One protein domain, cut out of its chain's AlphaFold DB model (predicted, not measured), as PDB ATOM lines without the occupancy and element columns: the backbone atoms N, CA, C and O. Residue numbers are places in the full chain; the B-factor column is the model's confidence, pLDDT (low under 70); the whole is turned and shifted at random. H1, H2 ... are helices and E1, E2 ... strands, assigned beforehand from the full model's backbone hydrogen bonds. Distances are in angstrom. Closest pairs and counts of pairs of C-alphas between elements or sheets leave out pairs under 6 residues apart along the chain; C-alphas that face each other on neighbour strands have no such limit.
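AT A GLANCE: This is residues 2 to 137 of the 231 residues of an uncharacterized protein of Desulfotomaculum copahuensis (UniProt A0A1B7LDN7). With little regular structure, a strongly twisted sheet, E2 E3 E1 E6, is joined to a long hairpin arm, E4 and E5, while loops with H2 and H3 spread to one side; residues 92 to 98 stick out. The 136 printed residues hold E1 E2 E3 H1 E4 E5 E6 H2 H3 H4, mixed, with 49 residues in named elements. Both sheets are antiparallel. The whole is loose, radius of gyration of the C-alphas 18.7 A, and flat, 62 by 46 by 23 A.

HOW THE PARTS SIT: E1, residues 4 to 7, neighbours E3, 25 to 30 (N 6 to O 28, 2.9 A), and E6, 83 to 85 (N 5 to O 84, 2.8 A), within hydrogen-bond range. E2, 19 to 22, forms a hairpin with E3 (N 20 to O 27, 2.8 A). H1, 37 to 41, and H4, 131 to 134, only graze this sheet. E4, 42 to 47, and E5, 63 to 68, form a hairpin (N 45 to O 65, 2.9 A). H2, 99 to 105, and H3, 111 to 114, are apart. H1's O i to N i+4 pair is within range; H2 has 0 of 3, but 4 of 4 O i to N i+3 pairs.

IN THESE COORDINATES: E1 begins at C-alpha 4 (48.042, 7.787, 4.245); H4 ends at C-alpha 134 (35.861, 14.843, 13.545). E5 is 17.0 A long.

THE WHOLE: The printed part has no cut. Confidence is under 70 at residues 2 to 26, 77 and 123 to 137.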
ATOM      1  N   ASN A   2      43.820  10.583  -1.560       33.84
ATOM      2  CA  ASN A   2      44.605  11.587  -0.853       33.84
ATOM      3  C   ASN A   2      44.652  11.240   0.636       33.84
ATOM      4  O   ASN A   2      43.642  11.367   1.320       33.84
ATOM      5  N   GLY A   3      45.835  10.834   1.106       34.84
ATOM      6  CA  GLY A   3      46.143  10.616   2.520       34.84
ATOM      7  C   GLY A   3      46.560   9.182   2.857       34.84
ATOM      8  O   GLY A   3      45.869   8.214   2.549       34.84
ATOM      9  N   THR A   4      47.700   9.030   3.534       42.22
ATOM     10  CA  THR A   4      48.042   7.787   4.245       42.22
ATOM     11  C   THR A   4      47.753   8.026   5.724       42.22
ATOM     12  O   THR A   4      48.213   9.001   6.314       42.22
ATOM     13  N   VAL A   5      46.938   7.168   6.323       44.53
ATOM     14  CA  VAL A   5      46.482   7.277   7.710       44.53
ATOM     15  C   VAL A   5      47.180   6.223   8.537       44.53
ATOM     16  O   VAL A   5      47.142   5.045   8.208       44.53
ATOM     17  N   VAL A   6      47.817   6.606   9.637       44.38
ATOM     18  CA  VAL A   6      48.527   5.646  10.487       44.38
ATOM     19  C   VAL A   6      48.040   5.746  11.919       44.38
ATOM     20  O   VAL A   6      47.763   6.822  12.445       44.38
ATOM     21  N   ASN A   7      47.866   4.581  12.540       35.75
ATOM     22  CA  ASN A   7      47.408   4.472  13.914       35.75
ATOM     23  C   ASN A   7      48.469   5.003  14.899       35.75
ATOM     24  O   ASN A   7      49.673   4.918  14.672       35.75
ATOM     25  N   CYS A   8      47.946   5.538  15.996       39.03
ATOM     26  CA  CYS A   8      48.580   6.134  17.161       39.03
ATOM     27  C   CYS A   8      50.005   5.632  17.493       39.03
ATOM     28  O   CYS A   8      50.177   4.584  18.116       39.03
ATOM     29  N   LEU A   9      51.018   6.456  17.204       39.25
ATOM     30  CA  LEU A   9      52.323   6.406  17.868       39.25
ATOM     31  C   LEU A   9      52.693   7.790  18.391       39.25
ATOM     32  O   LEU A   9      52.396   8.812  17.783       39.25
ATOM     33  N   LYS A  10      53.376   7.808  19.535       38.00
ATOM     34  CA  LYS A  10      53.848   8.987  20.276       38.00
ATOM     35  C   LYS A  10      54.953   9.775  19.550       38.00
ATOM     36  O   LYS A  10      55.786  10.403  20.197       38.00
ATOM     37  N   CYS A  11      54.961   9.795  18.223       34.88
ATOM     38  CA  CYS A  11      55.703  10.785  17.465       34.88
ATOM     39  C   CYS A  11      54.835  12.044  17.398       34.88
ATOM     40  O   CYS A  11      53.903  12.129  16.607       34.88
ATOM     41  N   ARG A  12      55.151  13.038  18.232       38.38
ATOM     42  CA  ARG A  12      54.753  14.429  17.982       38.38
ATOM     43  C   ARG A  12      55.875  15.131  17.200       38.38
ATOM     44  O   ARG A  12      56.680  15.815  17.831       38.38
ATOM     45  N   PRO A  13      55.997  14.982  15.866       38.22
ATOM     46  CA  PRO A  13      56.618  16.041  15.089       38.22
ATOM     47  C   PRO A  13      55.697  17.270  15.155       38.22
ATOM     48  O   PRO A  13      54.484  17.144  15.312       38.22
ATOM     49  N   ALA A  14      56.272  18.468  15.076       36.97
ATOM     50  CA  ALA A  14      55.560  19.739  15.246       36.97
ATOM     51  C   ALA A  14      54.503  20.039  14.156       36.97
ATOM     52  O   ALA A  14      53.819  21.055  14.231       36.97
ATOM     53  N   THR A  15      54.353  19.161  13.168       40.28
ATOM     54  CA  THR A  15      53.459  19.290  12.016       40.28
ATOM     55  C   THR A  15      52.715  17.976  11.820       40.28
ATOM     56  O   THR A  15      53.148  17.100  11.079       40.28
ATOM     57  N   VAL A  16      51.617  17.812  12.553       47.38
ATOM     58  CA  VAL A  16      50.624  16.763  12.310       47.38
ATOM     59  C   VAL A  16      49.503  17.403  11.510       47.38
ATOM     60  O   VAL A  16      48.939  18.393  11.967       47.38
ATOM     61  N   ALA A  17      49.200  16.867  10.327       52.88
ATOM     62  CA  ALA A  17      48.228  17.480   9.427       52.88
ATOM     63  C   ALA A  17      46.764  17.269   9.863       52.88
ATOM     64  O   ALA A  17      45.876  17.948   9.361       52.88
ATOM     65  N   GLY A  18      46.506  16.342  10.797       61.72
ATOM     66  CA  GLY A  18      45.176  16.100  11.354       61.72
ATOM     67  C   GLY A  18      45.020  14.778  12.122       61.72
ATOM     68  O   GLY A  18      45.890  13.908  12.051       61.72
ATOM     69  N   GLU A  19      43.897  14.615  12.837       62.12
ATOM     70  CA  GLU A  19      43.520  13.399  13.588       62.12
ATOM     71  C   GLU A  19      42.127  12.852  13.208       62.12
ATOM     72  O   GLU A  19      41.111  13.442  13.563       62.12
ATOM     73  N   ILE A  20      42.037  11.680  12.579       61.28
ATOM     74  CA  ILE A  20      40.743  11.032  12.293       61.28
ATOM     75  C   ILE A  20      40.333  10.165  13.485       61.28
ATOM     76  O   ILE A  20      41.087   9.292  13.915       61.28
ATOM     77  N   LYS A  21      39.114  10.347  14.000       60.47
ATOM     78  CA  LYS A  21      38.573   9.536  15.104       60.47
ATOM     79  C   LYS A  21      37.412   8.674  14.629       60.47
ATOM     80  O   LYS A  21      36.456   9.177  14.052       60.47
ATOM     81  N   THR A  22      37.475   7.372  14.905       56.81
ATOM     82  CA  THR A  22      36.412   6.413  14.560       56.81
ATOM     83  C   THR A  22      36.103   5.536  15.774       56.81
ATOM     84  O   THR A  22      36.888   4.651  16.137       56.81
ATOM     85  N   GLY A  23      34.971   5.777  16.440       63.56
ATOM     86  CA  GLY A  23      34.658   5.113  17.708       63.56
ATOM     87  C   GLY A  23      35.729   5.404  18.769       63.56
ATOM     88  O   GLY A  23      35.951   6.556  19.122       63.56
ATOM     89  N   SER A  24      36.414   4.368  19.265       57.75
ATOM     90  CA  SER A  24      37.504   4.498  20.248       57.75
ATOM     91  C   SER A  24      38.906   4.634  19.638       57.75
ATOM     92  O   SER A  24      39.880   4.764  20.381       57.75
ATOM     93  N   LYS A  25      39.036   4.577  18.307       64.44
ATOM     94  CA  LYS A  25      40.329   4.672  17.614       64.44
ATOM     95  C   LYS A  25      40.603   6.108  17.176       64.44
ATOM     96  O   LYS A  25      39.704   6.782  16.679       64.44
ATOM     97  N   CYS A  26      41.853   6.538  17.328       67.44
ATOM     98  CA  CYS A  26      42.369   7.799  16.810       67.44
ATOM     99  C   CYS A  26      43.518   7.496  15.847       67.44
ATOM    100  O   CYS A  26      44.432   6.741  16.189       67.44
ATOM    101  N   PHE A  27      43.459   8.075  14.657       73.62
ATOM    102  CA  PHE A  27      44.464   7.927  13.623       73.62
ATOM    103  C   PHE A  27      45.084   9.272  13.289       73.62
ATOM    104  O   PHE A  27      44.404  10.294  13.267       73.62
ATOM    105  N   GLN A  28      46.367   9.247  12.969       76.31
ATOM    106  CA  GLN A  28      47.128  10.414  12.577       76.31
ATOM    107  C   GLN A  28      47.291  10.436  11.057       76.31
ATOM    108  O   GLN A  28      47.629   9.416  10.448       76.31
ATOM    109  N   LEU A  29      47.036  11.592  10.448       76.56
ATOM    110  CA  LEU A  29      47.174  11.771   9.007       76.56
ATOM    111  C   LEU A  29      48.596  12.207   8.654       76.56
ATOM    112  O   LEU A  29      49.129  13.138   9.261       76.56
ATOM    113  N   PHE A  30      49.167  11.546   7.648       83.88
ATOM    114  CA  PHE A  30      50.441  11.913   7.046       83.88
ATOM    115  C   PHE A  30      50.293  12.034   5.531       83.88
ATOM    116  O   PHE A  30      49.657  11.209   4.864       83.88
ATOM    117  N   TYR A  31      50.927  13.061   4.985       85.81
ATOM    118  CA  TYR A  31      50.998  13.325   3.559       85.81
ATOM    119  C   TYR A  31      52.407  13.072   3.013       85.81
ATOM    120  O   TYR A  31      53.380  13.219   3.752       85.81
ATOM    121  N   PRO A  32      52.550  12.769   1.708       87.69
ATOM    122  CA  PRO A  32      53.855  12.527   1.086       87.69
ATOM    123  C   PRO A  32      54.863  13.676   1.227       87.69
ATOM    124  O   PRO A  32      56.064  13.458   1.170       87.69
ATOM    125  N   TRP A  33      54.391  14.910   1.419       85.62
ATOM    126  CA  TRP A  33      55.250  16.080   1.625       85.62
ATOM    127  C   TRP A  33      55.655  16.308   3.088       85.62
ATOM    128  O   TRP A  33      56.372  17.270   3.377       85.62
ATOM    129  N   ASP A  34      55.195  15.475   4.024       86.75
ATOM    130  CA  ASP A  34      55.620  15.562   5.416       86.75
ATOM    131  C   ASP A  34      57.046  15.028   5.563       86.75
ATOM    132  O   ASP A  34      57.386  13.951   5.082       86.75
ATOM    133  N   ALA A  35      57.887  15.749   6.307       87.75
ATOM    134  CA  ALA A  35      59.328  15.483   6.390       87.75
ATOM    135  C   ALA A  35      59.713  14.067   6.869       87.75
ATOM    136  O   ALA A  35      60.844  13.634   6.673       87.75
ATOM    137  N   CYS A  36      58.803  13.357   7.538       86.50
ATOM    138  CA  CYS A  36      59.040  12.009   8.050       86.50
ATOM    139  C   CYS A  36      58.361  10.902   7.230       86.50
ATOM    140  O   CYS A  36      58.537   9.726   7.559       86.50
ATOM    141  N   PHE A  37      57.614  11.260   6.179       89.69
ATOM    142  CA  PHE A  37      56.802  10.321   5.412       89.69
ATOM    143  C   PHE A  37      57.653   9.192   4.826       89.69
ATOM    144  O   PHE A  37      57.417   8.019   5.120       89.69
ATOM    145  N   ASP A  38      58.711   9.545   4.097       90.94
ATOM    146  CA  ASP A  38      59.578   8.571   3.428       90.94
ATOM    147  C   ASP A  38      60.238   7.604   4.413       90.94
ATOM    148  O   ASP A  38      60.301   6.396   4.187       90.94
ATOM    149  N   TYR A  39      60.686   8.113   5.562       90.81
ATOM    150  CA  TYR A  39      61.345   7.287   6.568       90.81
ATOM    151  C   TYR A  39      60.413   6.209   7.139       90.81
ATOM    152  O   TYR A  39      60.812   5.043   7.288       90.81
ATOM    153  N   PHE A  40      59.188   6.609   7.489       90.06
ATOM    154  CA  PHE A  40      58.239   5.732   8.165       90.06
ATOM    155  C   PHE A  40      57.490   4.821   7.201       90.06
ATOM    156  O   PHE A  40      57.333   3.636   7.515       90.06
ATOM    157  N   PHE A  41      57.045   5.350   6.063       92.50
ATOM    158  CA  PHE A  41      56.060   4.689   5.210       92.50
ATOM    159  C   PHE A  41      56.642   4.149   3.914       92.50
ATOM    160  O   PHE A  41      56.057   3.217   3.377       92.50
ATOM    161  N   MET A  42      57.785   4.642   3.435       94.12
ATOM    162  CA  MET A  42      58.352   4.156   2.178       94.12
ATOM    163  C   MET A  42      59.313   2.983   2.400       94.12
ATOM    164  O   MET A  42      60.079   2.904   3.371       94.12
ATOM    165  N   GLY A  43      59.227   2.016   1.494       93.25
ATOM    166  CA  GLY A  43      60.155   0.904   1.347       93.25
ATOM    167  C   GLY A  43      60.488   0.702  -0.124       93.25
ATOM    168  O   GLY A  43      59.788   1.207  -0.997       93.25
ATOM    169  N   SER A  44      61.544  -0.053  -0.394       94.69
ATOM    170  CA  SER A  44      61.903  -0.441  -1.750       94.69
ATOM    171  C   SER A  44      62.279  -1.918  -1.814       94.69
ATOM    172  O   SER A  44      62.714  -2.518  -0.824       94.69
ATOM    173  N   GLN A  45      62.033  -2.534  -2.966       93.06
ATOM    174  CA  GLN A  45      62.446  -3.898  -3.262       93.06
ATOM    175  C   GLN A  45      63.162  -3.922  -4.610       93.06
ATOM    176  O   GLN A  45      62.579  -3.583  -5.639       93.06
ATOM    177  N   SER A  46      64.415  -4.374  -4.606       94.19
ATOM    178  CA  SER A  46      65.136  -4.705  -5.833       94.19
ATOM    179  C   SER A  46      64.771  -6.113  -6.293       94.19
ATOM    180  O   SER A  46      64.764  -7.052  -5.492       94.19
ATOM    181  N   SER A  47      64.502  -6.278  -7.584       90.81
ATOM    182  CA  SER A  47      64.202  -7.573  -8.188       90.81
ATOM    183  C   SER A  47      64.825  -7.689  -9.582       90.81
ATOM    184  O   SER A  47      65.188  -6.694 -10.206       90.81
ATOM    185  N   THR A  48      65.027  -8.917 -10.052       92.94
ATOM    186  CA  THR A  48      65.583  -9.207 -11.380       92.94
ATOM    187  C   THR A  48      64.986 -10.508 -11.901       92.94
ATOM    188  O   THR A  48      64.684 -11.408 -11.110       92.94
ATOM    189  N   ALA A  49      64.801 -10.624 -13.213       92.12
ATOM    190  CA  ALA A  49      64.355 -11.871 -13.817       92.12
ATOM    191  C   ALA A  49      65.507 -12.890 -13.841       92.12
ATOM    192  O   ALA A  49      66.687 -12.533 -13.835       92.12
ATOM    193  N   LEU A  50      65.170 -14.180 -13.847       91.75
ATOM    194  CA  LEU A  50      66.147 -15.265 -13.933       91.75
ATOM    195  C   LEU A  50      66.143 -15.866 -15.336       91.75
ATOM    196  O   LEU A  50      65.104 -16.297 -15.837       91.75
ATOM    197  N   ASN A  51      67.327 -15.996 -15.929       90.31
ATOM    198  CA  ASN A  51      67.512 -16.792 -17.131       90.31
ATOM    199  C   ASN A  51      67.463 -18.282 -16.765       90.31
ATOM    200  O   ASN A  51      68.398 -18.821 -16.160       90.31
ATOM    201  N   GLN A  52      66.390 -18.955 -17.188       86.31
ATOM    202  CA  GLN A  52      66.133 -20.372 -16.899       86.31
ATOM    203  C   GLN A  52      67.239 -21.316 -17.391       86.31
ATOM    204  O   GLN A  52      67.430 -22.391 -16.833       86.31
ATOM    205  N   SER A  53      67.992 -20.914 -18.416       88.56
ATOM    206  CA  SER A  53      69.035 -21.744 -19.032       88.56
ATOM    207  C   SER A  53      70.306 -21.831 -18.181       88.56
ATOM    208  O   SER A  53      71.070 -22.784 -18.311       88.56
ATOM    209  N   GLY A  54      70.560 -20.815 -17.351       84.56
ATOM    210  CA  GLY A  54      71.831 -20.654 -16.638       84.56
ATOM    211  C   GLY A  54      71.703 -20.411 -15.138       84.56
ATOM    212  O   GLY A  54      72.730 -20.341 -14.473       84.56
ATOM    213  N   ASN A  55      70.483 -20.272 -14.601       85.56
ATOM    214  CA  ASN A  55      70.229 -19.871 -13.209       85.56
ATOM    215  C   ASN A  55      70.987 -18.591 -12.808       85.56
ATOM    216  O   ASN A  55      71.458 -18.448 -11.682       85.56
ATOM    217  N   VAL A  56      71.111 -17.662 -13.755       91.50
ATOM    218  CA  VAL A  56      71.731 -16.346 -13.568       91.50
ATOM    219  C   VAL A  56      70.693 -15.253 -13.780       91.50
ATOM    220  O   VAL A  56      69.671 -15.486 -14.426       91.50
ATOM    221  N   ALA A  57      70.965 -14.058 -13.261       91.00
ATOM    222  CA  ALA A  57      70.142 -12.886 -13.533       91.00
ATOM    223  C   ALA A  57      70.082 -12.607 -15.044       91.00
ATOM    224  O   ALA A  57      71.103 -12.647 -15.736       91.00
ATOM    225  N   GLU A  58      68.885 -12.327 -15.551       92.88
ATOM    226  CA  GLU A  58      68.680 -11.931 -16.935       92.88
ATOM    227  C   GLU A  58      69.187 -10.491 -17.130       92.88
ATOM    228  O   GLU A  58      68.743  -9.575 -16.422       92.88
ATOM    229  N   PRO A  59      70.139 -10.262 -18.054       91.25
ATOM    230  CA  PRO A  59      70.714  -8.940 -18.263       91.25
ATOM    231  C   PRO A  59      69.648  -7.880 -18.555       91.25
ATOM    232  O   PRO A  59      68.759  -8.089 -19.373       91.25
ATOM    233  N   GLY A  60      69.763  -6.723 -17.901       92.31
ATOM    234  CA  GLY A  60      68.861  -5.587 -18.117       92.31
ATOM    235  C   GLY A  60      67.509  -5.678 -17.404       92.31
ATOM    236  O   GLY A  60      66.696  -4.778 -17.571       92.31
ATOM    237  N   THR A  61      67.270  -6.720 -16.599       93.75
ATOM    238  CA  THR A  61      65.994  -6.892 -15.877       93.75
ATOM    239  C   THR A  61      66.056  -6.503 -14.399       93.75
ATOM    240  O   THR A  61      65.030  -6.536 -13.723       93.75
ATOM    241  N   LEU A  62      67.233  -6.106 -13.895       94.38
ATOM    242  CA  LEU A  62      67.367  -5.560 -12.545       94.38
ATOM    243  C   LEU A  62      66.616  -4.231 -12.461       94.38
ATOM    244  O   LEU A  62      66.946  -3.283 -13.173       94.38
ATOM    245  N   HIS A  63      65.646  -4.162 -11.563       91.81
ATOM    246  CA  HIS A  63      64.876  -2.960 -11.282       91.81
ATOM    247  C   HIS A  63      64.579  -2.859  -9.787       91.81
ATOM    248  O   HIS A  63      64.679  -3.833  -9.039       91.81
ATOM    249  N   GLU A  64      64.229  -1.657  -9.353       94.56
ATOM    250  CA  GLU A  64      63.809  -1.362  -7.991       94.56
ATOM    251  C   GLU A  64      62.393  -0.803  -8.027       94.56
ATOM    252  O   GLU A  64      62.070   0.022  -8.881       94.56
ATOM    253  N   THR A  65      61.554  -1.282  -7.114       93.94
ATOM    254  CA  THR A  65      60.184  -0.800  -6.949       93.94
ATOM    255  C   THR A  65      60.028  -0.207  -5.562       93.94
ATOM    256  O   THR A  65      60.265  -0.893  -4.564       93.94
ATOM    257  N   GLU A  66      59.600   1.048  -5.494       93.94
ATOM    258  CA  GLU A  66      59.208   1.707  -4.251       93.94
ATOM    259  C   GLU A  66      57.748   1.401  -3.907       93.94
ATOM    260  O   GLU A  66      56.893   1.251  -4.783       93.94
ATOM    261  N   PHE A  67      57.448   1.293  -2.616       93.00
ATOM    262  CA  PHE A  67      56.107   0.991  -2.134       93.00
ATOM    263  C   PHE A  67      55.821   1.621  -0.775       93.00
ATOM    264  O   PHE A  67      56.715   1.816   0.051       93.00
ATOM    265  N   ILE A  68      54.532   1.855  -0.519       92.75
ATOM    266  CA  ILE A  68      54.033   2.181   0.816       92.75
ATOM    267  C   ILE A  68      54.002   0.892   1.638       92.75
ATOM    268  O   ILE A  68      53.382  -0.105   1.262       92.75
ATOM    269  N   ARG A  69      54.690   0.904   2.771       92.50
ATOM    270  CA  ARG A  69      54.820  -0.240   3.665       92.50
ATOM    271  C   ARG A  69      53.494  -0.530   4.372       92.50
ATOM    272  O   ARG A  69      52.819   0.403   4.793       92.50
ATOM    273  N   PRO A  70      53.163  -1.810   4.619       91.06
ATOM    274  CA  PRO A  70      51.982  -2.175   5.406       91.06
ATOM    275  C   PRO A  70      52.134  -1.829   6.896       91.06
ATOM    276  O   PRO A  70      51.146  -1.684   7.605       91.06
ATOM    277  N   PHE A  71      53.369  -1.674   7.375       91.38
ATOM    278  CA  PHE A  71      53.685  -1.260   8.738       91.38
ATOM    279  C   PHE A  71      54.772  -0.193   8.715       91.38
ATOM    280  O   PHE A  71      55.678  -0.245   7.874       91.38
ATOM    281  N   THR A  72      54.713   0.734   9.667       90.75
ATOM    282  CA  THR A  72      55.736   1.761   9.833       90.75
ATOM    283  C   THR A  72      57.108   1.152  10.087       90.75
ATOM    284  O   THR A  72      57.265   0.026  10.568       90.75
ATOM    285  N   ARG A  73      58.155   1.918   9.789       88.38
ATOM    286  CA  ARG A  73      59.473   1.637  10.356       88.38
ATOM    287  C   ARG A  73      59.408   1.765  11.881       88.38
ATOM    288  O   ARG A  73      58.919   2.773  12.380       88.38
ATOM    289  N   ALA A  74      59.950   0.781  12.595       81.38
ATOM    290  CA  ALA A  74      60.205   0.905  14.025       81.38
ATOM    291  C   ALA A  74      61.157   2.088  14.268       81.38
ATOM    292  O   ALA A  74      62.287   2.084  13.769       81.38
ATOM    293  N   ALA A  75      60.702   3.098  15.011       75.25
ATOM    294  CA  ALA A  75      61.612   4.044  15.645       75.25
ATOM    295  C   ALA A  75      62.349   3.317  16.782       75.25
ATOM    296  O   ALA A  75      61.879   2.294  17.277       75.25
ATOM    297  N   ALA A  76      63.530   3.789  17.180       71.12
ATOM    298  CA  ALA A  76      64.336   3.103  18.188       71.12
ATOM    299  C   ALA A  76      63.545   2.877  19.494       71.12
ATOM    300  O   ALA A  76      63.278   3.824  20.228       71.12
ATOM    301  N   GLY A  77      63.211   1.613  19.782       69.06
ATOM    302  CA  GLY A  77      62.463   1.203  20.976       69.06
ATOM    303  C   GLY A  77      60.943   1.090  20.805       69.06
ATOM    304  O   GLY A  77      60.291   0.656  21.752       69.06
ATOM    305  N   ASP A  78      60.397   1.415  19.632       80.69
ATOM    306  CA  ASP A  78      58.965   1.310  19.333       80.69
ATOM    307  C   ASP A  78      58.662   0.129  18.400       80.69
ATOM    308  O   ASP A  78      59.426  -0.184  17.483       80.69
ATOM    309  N   GLU A  79      57.507  -0.502  18.602       85.81
ATOM    310  CA  GLU A  79      56.999  -1.535  17.697       85.81
ATOM    311  C   GLU A  79      56.440  -0.912  16.400       85.81
ATOM    312  O   GLU A  79      55.822   0.159  16.447       85.81
ATOM    313  N   PRO A  80      56.603  -1.570  15.234       88.44
ATOM    314  CA  PRO A  80      55.937  -1.176  13.996       88.44
ATOM    315  C   PRO A  80      54.417  -1.094  14.157       88.44
ATOM    316  O   PRO A  80      53.797  -1.951  14.787       88.44
ATOM    317  N   VAL A  81      53.796  -0.107  13.515       86.44
ATOM    318  CA  VAL A  81      52.340   0.081  13.551       86.44
ATOM    319  C   VAL A  81      51.742  -0.023  12.160       86.44
ATOM    320  O   VAL A  81      52.347   0.394  11.178       86.44
ATOM    321  N   GLN A  82      50.546  -0.609  12.082       88.88
ATOM    322  CA  GLN A  82      49.794  -0.776  10.843       88.88
ATOM    323  C   GLN A  82      49.570   0.571  10.145       88.88
ATOM    324  O   GLN A  82      49.070   1.525  10.750       88.88
ATOM    325  N   VAL A  83      49.901   0.596   8.858       87.75
ATOM    326  CA  VAL A  83      49.644   1.703   7.938       87.75
ATOM    327  C   VAL A  83      48.302   1.469   7.250       87.75
ATOM    328  O   VAL A  83      47.989   0.343   6.852       87.75
ATOM    329  N   TYR A  84      47.519   2.533   7.110       85.62
ATOM    330  CA  TYR A  84      46.251   2.567   6.391       85.62
ATOM    331  C   TYR A  84      46.314   3.634   5.297       85.62
ATOM    332  O   TYR A  84      47.102   4.576   5.366       85.62
ATOM    333  N   LEU A  85      45.459   3.515   4.290       84.44
ATOM    334  CA  LEU A  85      45.187   4.601   3.353       84.44
ATOM    335  C   LEU A  85      43.827   5.194   3.696       84.44
ATOM    336  O   LEU A  85      42.910   4.459   4.063       84.44
ATOM    337  N   ALA A  86      43.702   6.509   3.567       78.31
ATOM    338  CA  ALA A  86      42.413   7.170   3.654       78.31
ATOM    339  C   ALA A  86      42.193   8.090   2.465       78.31
ATOM    340  O   ALA A  86      43.100   8.436   1.710       78.31
ATOM    341  N   GLY A  87      40.936   8.441   2.294       75.75
ATOM    342  CA  GLY A  87      40.487   9.350   1.272       75.75
ATOM    343  C   GLY A  87      38.982   9.262   1.143       75.75
ATOM    344  O   GLY A  87      38.345   8.361   1.693       75.75
ATOM    345  N   ASP A  88      38.450  10.196   0.378       74.44
ATOM    346  CA  ASP A  88      37.023  10.319   0.147       74.44
ATOM    347  C   ASP A  88      36.633   9.665  -1.178       74.44
ATOM    348  O   ASP A  88      37.391   9.675  -2.158       74.44
ATOM    349  N   ILE A  89      35.434   9.088  -1.201       77.31
ATOM    350  CA  ILE A  89      34.791   8.593  -2.415       77.31
ATOM    351  C   ILE A  89      33.517   9.402  -2.595       77.31
ATOM    352  O   ILE A  89      32.596   9.309  -1.785       77.31
ATOM    353  N   TRP A  90      33.479  10.177  -3.672       76.44
ATOM    354  CA  TRP A  90      32.324  10.971  -4.062       76.44
ATOM    355  C   TRP A  90      31.506  10.173  -5.067       76.44
ATOM    356  O   TRP A  90      32.051   9.639  -6.034       76.44
ATOM    357  N   VAL A  91      30.209  10.053  -4.806       76.00
ATOM    358  CA  VAL A  91      29.296   9.233  -5.601       76.00
ATOM    359  C   VAL A  91      28.092  10.081  -5.963       76.00
ATOM    360  O   VAL A  91      27.483  10.679  -5.080       76.00
ATOM    361  N   ASP A  92      27.789  10.135  -7.257       74.62
ATOM    362  CA  ASP A  92      26.593  10.797  -7.770       74.62
ATOM    363  C   ASP A  92      25.363   9.903  -7.543       74.62
ATOM    364  O   ASP A  92      25.424   8.688  -7.781       74.62
ATOM    365  N   ASP A  93      24.271  10.496  -7.062       78.06
ATOM    366  CA  ASP A  93      23.052   9.803  -6.628       78.06
ATOM    367  C   ASP A  93      23.341   8.553  -5.752       78.06
ATOM    368  O   ASP A  93      23.999   8.628  -4.712       78.06
ATOM    369  N   ASP A  94      22.852   7.378  -6.161       78.56
ATOM    370  CA  ASP A  94      23.047   6.102  -5.458       78.56
ATOM    371  C   ASP A  94      24.334   5.359  -5.883       78.56
ATOM    372  O   ASP A  94      24.736   4.361  -5.259       78.56
ATOM    373  N   GLY A  95      25.007   5.840  -6.933       79.75
ATOM    374  CA  GLY A  95      26.131   5.171  -7.583       79.75
ATOM    375  C   GLY A  95      25.756   3.887  -8.329       79.75
ATOM    376  O   GLY A  95      24.592   3.550  -8.543       79.75
ATOM    377  N   LEU A  96      26.777   3.128  -8.740       83.38
ATOM    378  CA  LEU A  96      26.581   1.843  -9.419       83.38
ATOM    379  C   LEU A  96      26.169   0.739  -8.427       83.38
ATOM    380  O   LEU A  96      26.821   0.591  -7.393       83.38
ATOM    381  N   PRO A  97      25.170  -0.111  -8.730       87.38
ATOM    382  CA  PRO A  97      24.798  -1.217  -7.847       87.38
ATOM    383  C   PRO A  97      26.008  -2.066  -7.418       87.38
ATOM    384  O   PRO A  97      26.777  -2.530  -8.258       87.38
ATOM    385  N   GLY A  98      26.180  -2.262  -6.106       85.50
ATOM    386  CA  GLY A  98      27.273  -3.061  -5.534       85.50
ATOM    387  C   GLY A  98      28.630  -2.353  -5.415       85.50
ATOM    388  O   GLY A  98      29.602  -2.991  -5.017       85.50
ATOM    389  N   TRP A  99      28.736  -1.047  -5.706       85.44
ATOM    390  CA  TRP A  99      30.021  -0.326  -5.640       85.44
ATOM    391  C   TRP A  99      30.696  -0.397  -4.260       85.44
ATOM    392  O   TRP A  99      31.920  -0.462  -4.176       85.44
ATOM    393  N   ARG A 100      29.907  -0.445  -3.179       84.25
ATOM    394  CA  ARG A 100      30.410  -0.570  -1.801       84.25
ATOM    395  C   ARG A 100      31.044  -1.934  -1.527       84.25
ATOM    396  O   ARG A 100      32.037  -2.000  -0.812       84.25
ATOM    397  N   ASP A 101      30.513  -3.002  -2.119       85.12
ATOM    398  CA  ASP A 101      31.057  -4.354  -1.948       85.12
ATOM    399  C   ASP A 101      32.420  -4.482  -2.635       85.12
ATOM    400  O   ASP A 101      33.335  -5.102  -2.099       85.12
ATOM    401  N   VAL A 102      32.599  -3.809  -3.778       85.00
ATOM    402  CA  VAL A 102      33.885  -3.752  -4.494       85.00
ATOM    403  C   VAL A 102      34.990  -3.127  -3.634       85.00
ATOM    404  O   VAL A 102      36.160  -3.491  -3.779       85.00
ATOM    405  N   LEU A 103      34.642  -2.237  -2.695       83.56
ATOM    406  CA  LEU A 103      35.624  -1.626  -1.797       83.56
ATOM    407  C   LEU A 103      36.279  -2.624  -0.836       83.56
ATOM    408  O   LEU A 103      37.348  -2.339  -0.300       83.56
ATOM    409  N   GLN A 104      35.676  -3.796  -0.634       82.88
ATOM    410  CA  GLN A 104      36.237  -4.850   0.213       82.88
ATOM    411  C   GLN A 104      37.427  -5.568  -0.436       82.88
ATOM    412  O   GLN A 104      38.116  -6.324   0.241       82.88
ATOM    413  N   SER A 105      37.667  -5.366  -1.735       83.44
ATOM    414  CA  SER A 105      38.693  -6.093  -2.489       83.44
ATOM    415  C   SER A 105      39.496  -5.194  -3.429       83.44
ATOM    416  O   SER A 105      39.840  -5.598  -4.544       83.44
ATOM    417  N   ILE A 106      39.769  -3.951  -3.023       86.88
ATOM    418  CA  ILE A 106      40.534  -3.018  -3.856       86.88
ATOM    419  C   ILE A 106      41.994  -3.471  -3.930       86.88
ATOM    420  O   ILE A 106      42.618  -3.826  -2.928       86.88
ATOM    421  N   GLN A 107      42.553  -3.408  -5.138       90.94
ATOM    422  CA  GLN A 107      43.977  -3.584  -5.378       90.94
ATOM    423  C   GLN A 107      44.531  -2.361  -6.113       90.94
ATOM    424  O   GLN A 107      44.067  -2.038  -7.208       90.94
ATOM    425  N   LEU A 108      45.520  -1.689  -5.523       88.62
ATOM    426  CA  LEU A 108      46.145  -0.482  -6.074       88.62
ATOM    427  C   LEU A 108      47.555  -0.748  -6.609       88.62
ATOM    428  O   LEU A 108      48.210  -1.711  -6.220       88.62
ATOM    429  N   GLY A 109      48.039   0.143  -7.474       88.69
ATOM    430  CA  GLY A 109      49.413   0.119  -7.984       88.69
ATOM    431  C   GLY A 109      49.640  -0.776  -9.212       88.69
ATOM    432  O   GLY A 109      48.720  -1.403  -9.742       88.69
ATOM    433  N   GLY A 110      50.890  -0.785  -9.691       86.56
ATOM    434  CA  GLY A 110      51.313  -1.477 -10.916       86.56
ATOM    435  C   GLY A 110      51.654  -2.959 -10.726       86.56
ATOM    436  O   GLY A 110      51.283  -3.782 -11.562       86.56
ATOM    437  N   GLU A 111      52.243  -3.328  -9.584       90.69
ATOM    438  CA  GLU A 111      52.800  -4.669  -9.313       90.69
ATOM    439  C   GLU A 111      51.755  -5.738  -8.930       90.69
ATOM    440  O   GLU A 111      52.008  -6.689  -8.183       90.69
ATOM    441  N   ARG A 112      50.534  -5.617  -9.460       90.06
ATOM    442  CA  ARG A 112      49.399  -6.488  -9.108       90.06
ATOM    443  C   ARG A 112      49.645  -7.957  -9.446       90.06
ATOM    444  O   ARG A 112      49.161  -8.830  -8.724       90.06
ATOM    445  N   GLY A 113      50.403  -8.222 -10.515       88.25
ATOM    446  CA  GLY A 113      50.775  -9.570 -10.956       88.25
ATOM    447  C   GLY A 113      51.639 -10.326  -9.943       88.25
ATOM    448  O   GLY A 113      51.529 -11.545  -9.841       88.25
ATOM    449  N   TYR A 114      52.409  -9.604  -9.127       86.44
ATOM    450  CA  TYR A 114      53.208 -10.156  -8.030       86.44
ATOM    451  C   TYR A 114      52.450 -10.180  -6.693       86.44
ATOM    452  O   TYR A 114      53.019 -10.477  -5.647       86.44
ATOM    453  N   GLY A 115      51.146  -9.881  -6.716       89.19
ATOM    454  CA  GLY A 115      50.275  -9.903  -5.543       89.19
ATOM    455  C   GLY A 115      50.288  -8.622  -4.707       89.19
ATOM    456  O   GLY A 115      49.665  -8.606  -3.648       89.19
ATOM    457  N   TRP A 116      50.952  -7.558  -5.167       92.12
ATOM    458  CA  TRP A 116      51.086  -6.307  -4.416       92.12
ATOM    459  C   TRP A 116      49.803  -5.478  -4.404       92.12
ATOM    460  O   TRP A 116      48.927  -5.646  -5.251       92.12
ATOM    461  N   GLY A 117      49.709  -4.562  -3.438       91.31
ATOM    462  CA  GLY A 117      48.687  -3.516  -3.408       91.31
ATOM    463  C   GLY A 117      47.281  -3.972  -3.030       91.31
ATOM    464  O   GLY A 117      46.343  -3.200  -3.199       91.31
ATOM    465  N   ARG A 118      47.113  -5.205  -2.538       91.75
ATOM    466  CA  ARG A 118      45.842  -5.672  -1.965       91.75
ATOM    467  C   ARG A 118      45.560  -4.917  -0.673       91.75
ATOM    468  O   ARG A 118      46.465  -4.761   0.147       91.75
ATOM    469  N   MET A 119      44.321  -4.483  -0.497       86.62
ATOM    470  CA  MET A 119      43.897  -3.742   0.683       86.62
ATOM    471  C   MET A 119      42.626  -4.339   1.260       86.62
ATOM    472  O   MET A 119      41.729  -4.727   0.513       86.62
ATOM    473  N   ASP A 120      42.549  -4.317   2.587       83.62
ATOM    474  CA  ASP A 120      41.337  -4.625   3.332       83.62
ATOM    475  C   ASP A 120      40.728  -3.330   3.873       83.62
ATOM    476  O   ASP A 120      41.434  -2.417   4.318       83.62
ATOM    477  N   LEU A 121      39.397  -3.256   3.873       80.44
ATOM    478  CA  LEU A 121      38.683  -2.136   4.468       80.44
ATOM    479  C   LEU A 121      38.802  -2.203   6.001       80.44
ATOM    480  O   LEU A 121      38.159  -3.017   6.658       80.44
ATOM    481  N   ALA A 122      39.647  -1.347   6.574       72.69
ATOM    482  CA  ALA A 122      39.993  -1.394   7.997       72.69
ATOM    483  C   ALA A 122      38.940  -0.796   8.943       72.69
ATOM    484  O   ALA A 122      38.821  -1.210  10.100       72.69
ATOM    485  N   VAL A 123      38.204   0.207   8.471       65.00
ATOM    486  CA  VAL A 123      37.093   0.827   9.190       65.00
ATOM    487  C   VAL A 123      35.918   0.818   8.228       65.00
ATOM    488  O   VAL A 123      36.074   1.218   7.075       65.00
ATOM    489  N   ALA A 124      34.763   0.315   8.676       55.59
ATOM    490  CA  ALA A 124      33.529   0.412   7.904       55.59
ATOM    491  C   ALA A 124      33.349   1.869   7.472       55.59
ATOM    492  O   ALA A 124      33.592   2.757   8.292       55.59
ATOM    493  N   LEU A 125      32.988   2.080   6.198       52.41
ATOM    494  CA  LEU A 125      32.685   3.391   5.624       52.41
ATOM    495  C   LEU A 125      32.023   4.241   6.699       52.41
ATOM    496  O   LEU A 125      30.959   3.875   7.199       52.41
ATOM    497  N   VAL A 126      32.720   5.287   7.136       50.75
ATOM    498  CA  VAL A 126      32.210   6.161   8.181       50.75
ATOM    499  C   VAL A 126      30.934   6.759   7.603       50.75
ATOM    500  O   VAL A 126      31.000   7.575   6.690       50.75
ATOM    501  N   GLU A 127      29.770   6.279   8.052       45.06
ATOM    502  CA  GLU A 127      28.496   6.876   7.658       45.06
ATOM    503  C   GLU A 127      28.574   8.377   7.968       45.06
ATOM    504  O   GLU A 127      29.085   8.757   9.028       45.06
ATOM    505  N   GLU A 128      28.062   9.215   7.055       43.62
ATOM    506  CA  GLU A 128      28.072  10.695   7.071       43.62
ATOM    507  C   GLU A 128      27.924  11.342   8.462       43.62
ATOM    508  O   GLU A 128      28.405  12.448   8.701       43.62
ATOM    509  N   LYS A 129      27.243  10.677   9.403       36.03
ATOM    510  CA  LYS A 129      27.013  11.162  10.766       36.03
ATOM    511  C   LYS A 129      28.271  11.355  11.613       36.03
ATOM    512  O   LYS A 129      28.244  12.231  12.467       36.03
ATOM    513  N   LEU A 130      29.342  10.591  11.401       37.56
ATOM    514  CA  LEU A 130      30.585  10.721  12.184       37.56
ATOM    515  C   LEU A 130      31.574  11.733  11.579       37.56
ATOM    516  O   LEU A 130      32.431  12.252  12.292       37.56
ATOM    517  N   LEU A 131      31.422  12.070  10.293       39.66
ATOM    518  CA  LEU A 131      32.219  13.105   9.622       39.66
ATOM    519  C   LEU A 131      31.882  14.520  10.117       39.66
ATOM    520  O   LEU A 131      32.731  15.398  10.062       39.66
ATOM    521  N   LYS A 132      30.687  14.739  10.680       38.19
ATOM    522  CA  LYS A 132      30.278  16.053  11.211       38.19
ATOM    523  C   LYS A 132      31.007  16.477  12.489       38.19
ATOM    524  O   LYS A 132      30.937  17.644  12.852       38.19
ATOM    525  N   GLU A 133      31.658  15.550  13.193       34.44
ATOM    526  CA  GLU A 133      32.260  15.826  14.506       34.44
ATOM    527  C   GLU A 133      33.798  15.796  14.499       34.44
ATOM    528  O   GLU A 133      34.421  16.337  15.414       34.44
ATOM    529  N   HIS A 134      34.432  15.183  13.492       36.84
ATOM    530  CA  HIS A 134      35.861  14.843  13.545       36.84
ATOM    531  C   HIS A 134      36.607  14.928  12.217       36.84
ATOM    532  O   HIS A 134      37.565  14.191  11.994       36.84
ATOM    533  N   THR A 135      36.233  15.854  11.349       33.03
ATOM    534  CA  THR A 135      37.097  16.240  10.245       33.03
ATOM    535  C   THR A 135      38.281  17.076  10.772       33.03
ATOM    536  O   THR A 135      38.076  18.150  11.333       33.03
ATOM    537  N   PRO A 136      39.549  16.641  10.619       34.03
ATOM    538  CA  PRO A 136      40.707  17.511  10.869       34.03
ATOM    539  C   PRO A 136      40.860  18.596   9.815       34.03
ATOM    540  O   PRO A 136      41.684  19.479   9.966       34.03
ATOM    541  N   ASN A 137      40.071  18.484   8.763       34.75
ATOM    542  CA  ASN A 137      39.666  19.513   7.850       34.75
ATOM    543  C   ASN A 137      38.326  18.981   7.358       34.75
ATOM    544  O   ASN A 137      38.292  17.913   6.739       34.75
TER     545      ASN A 137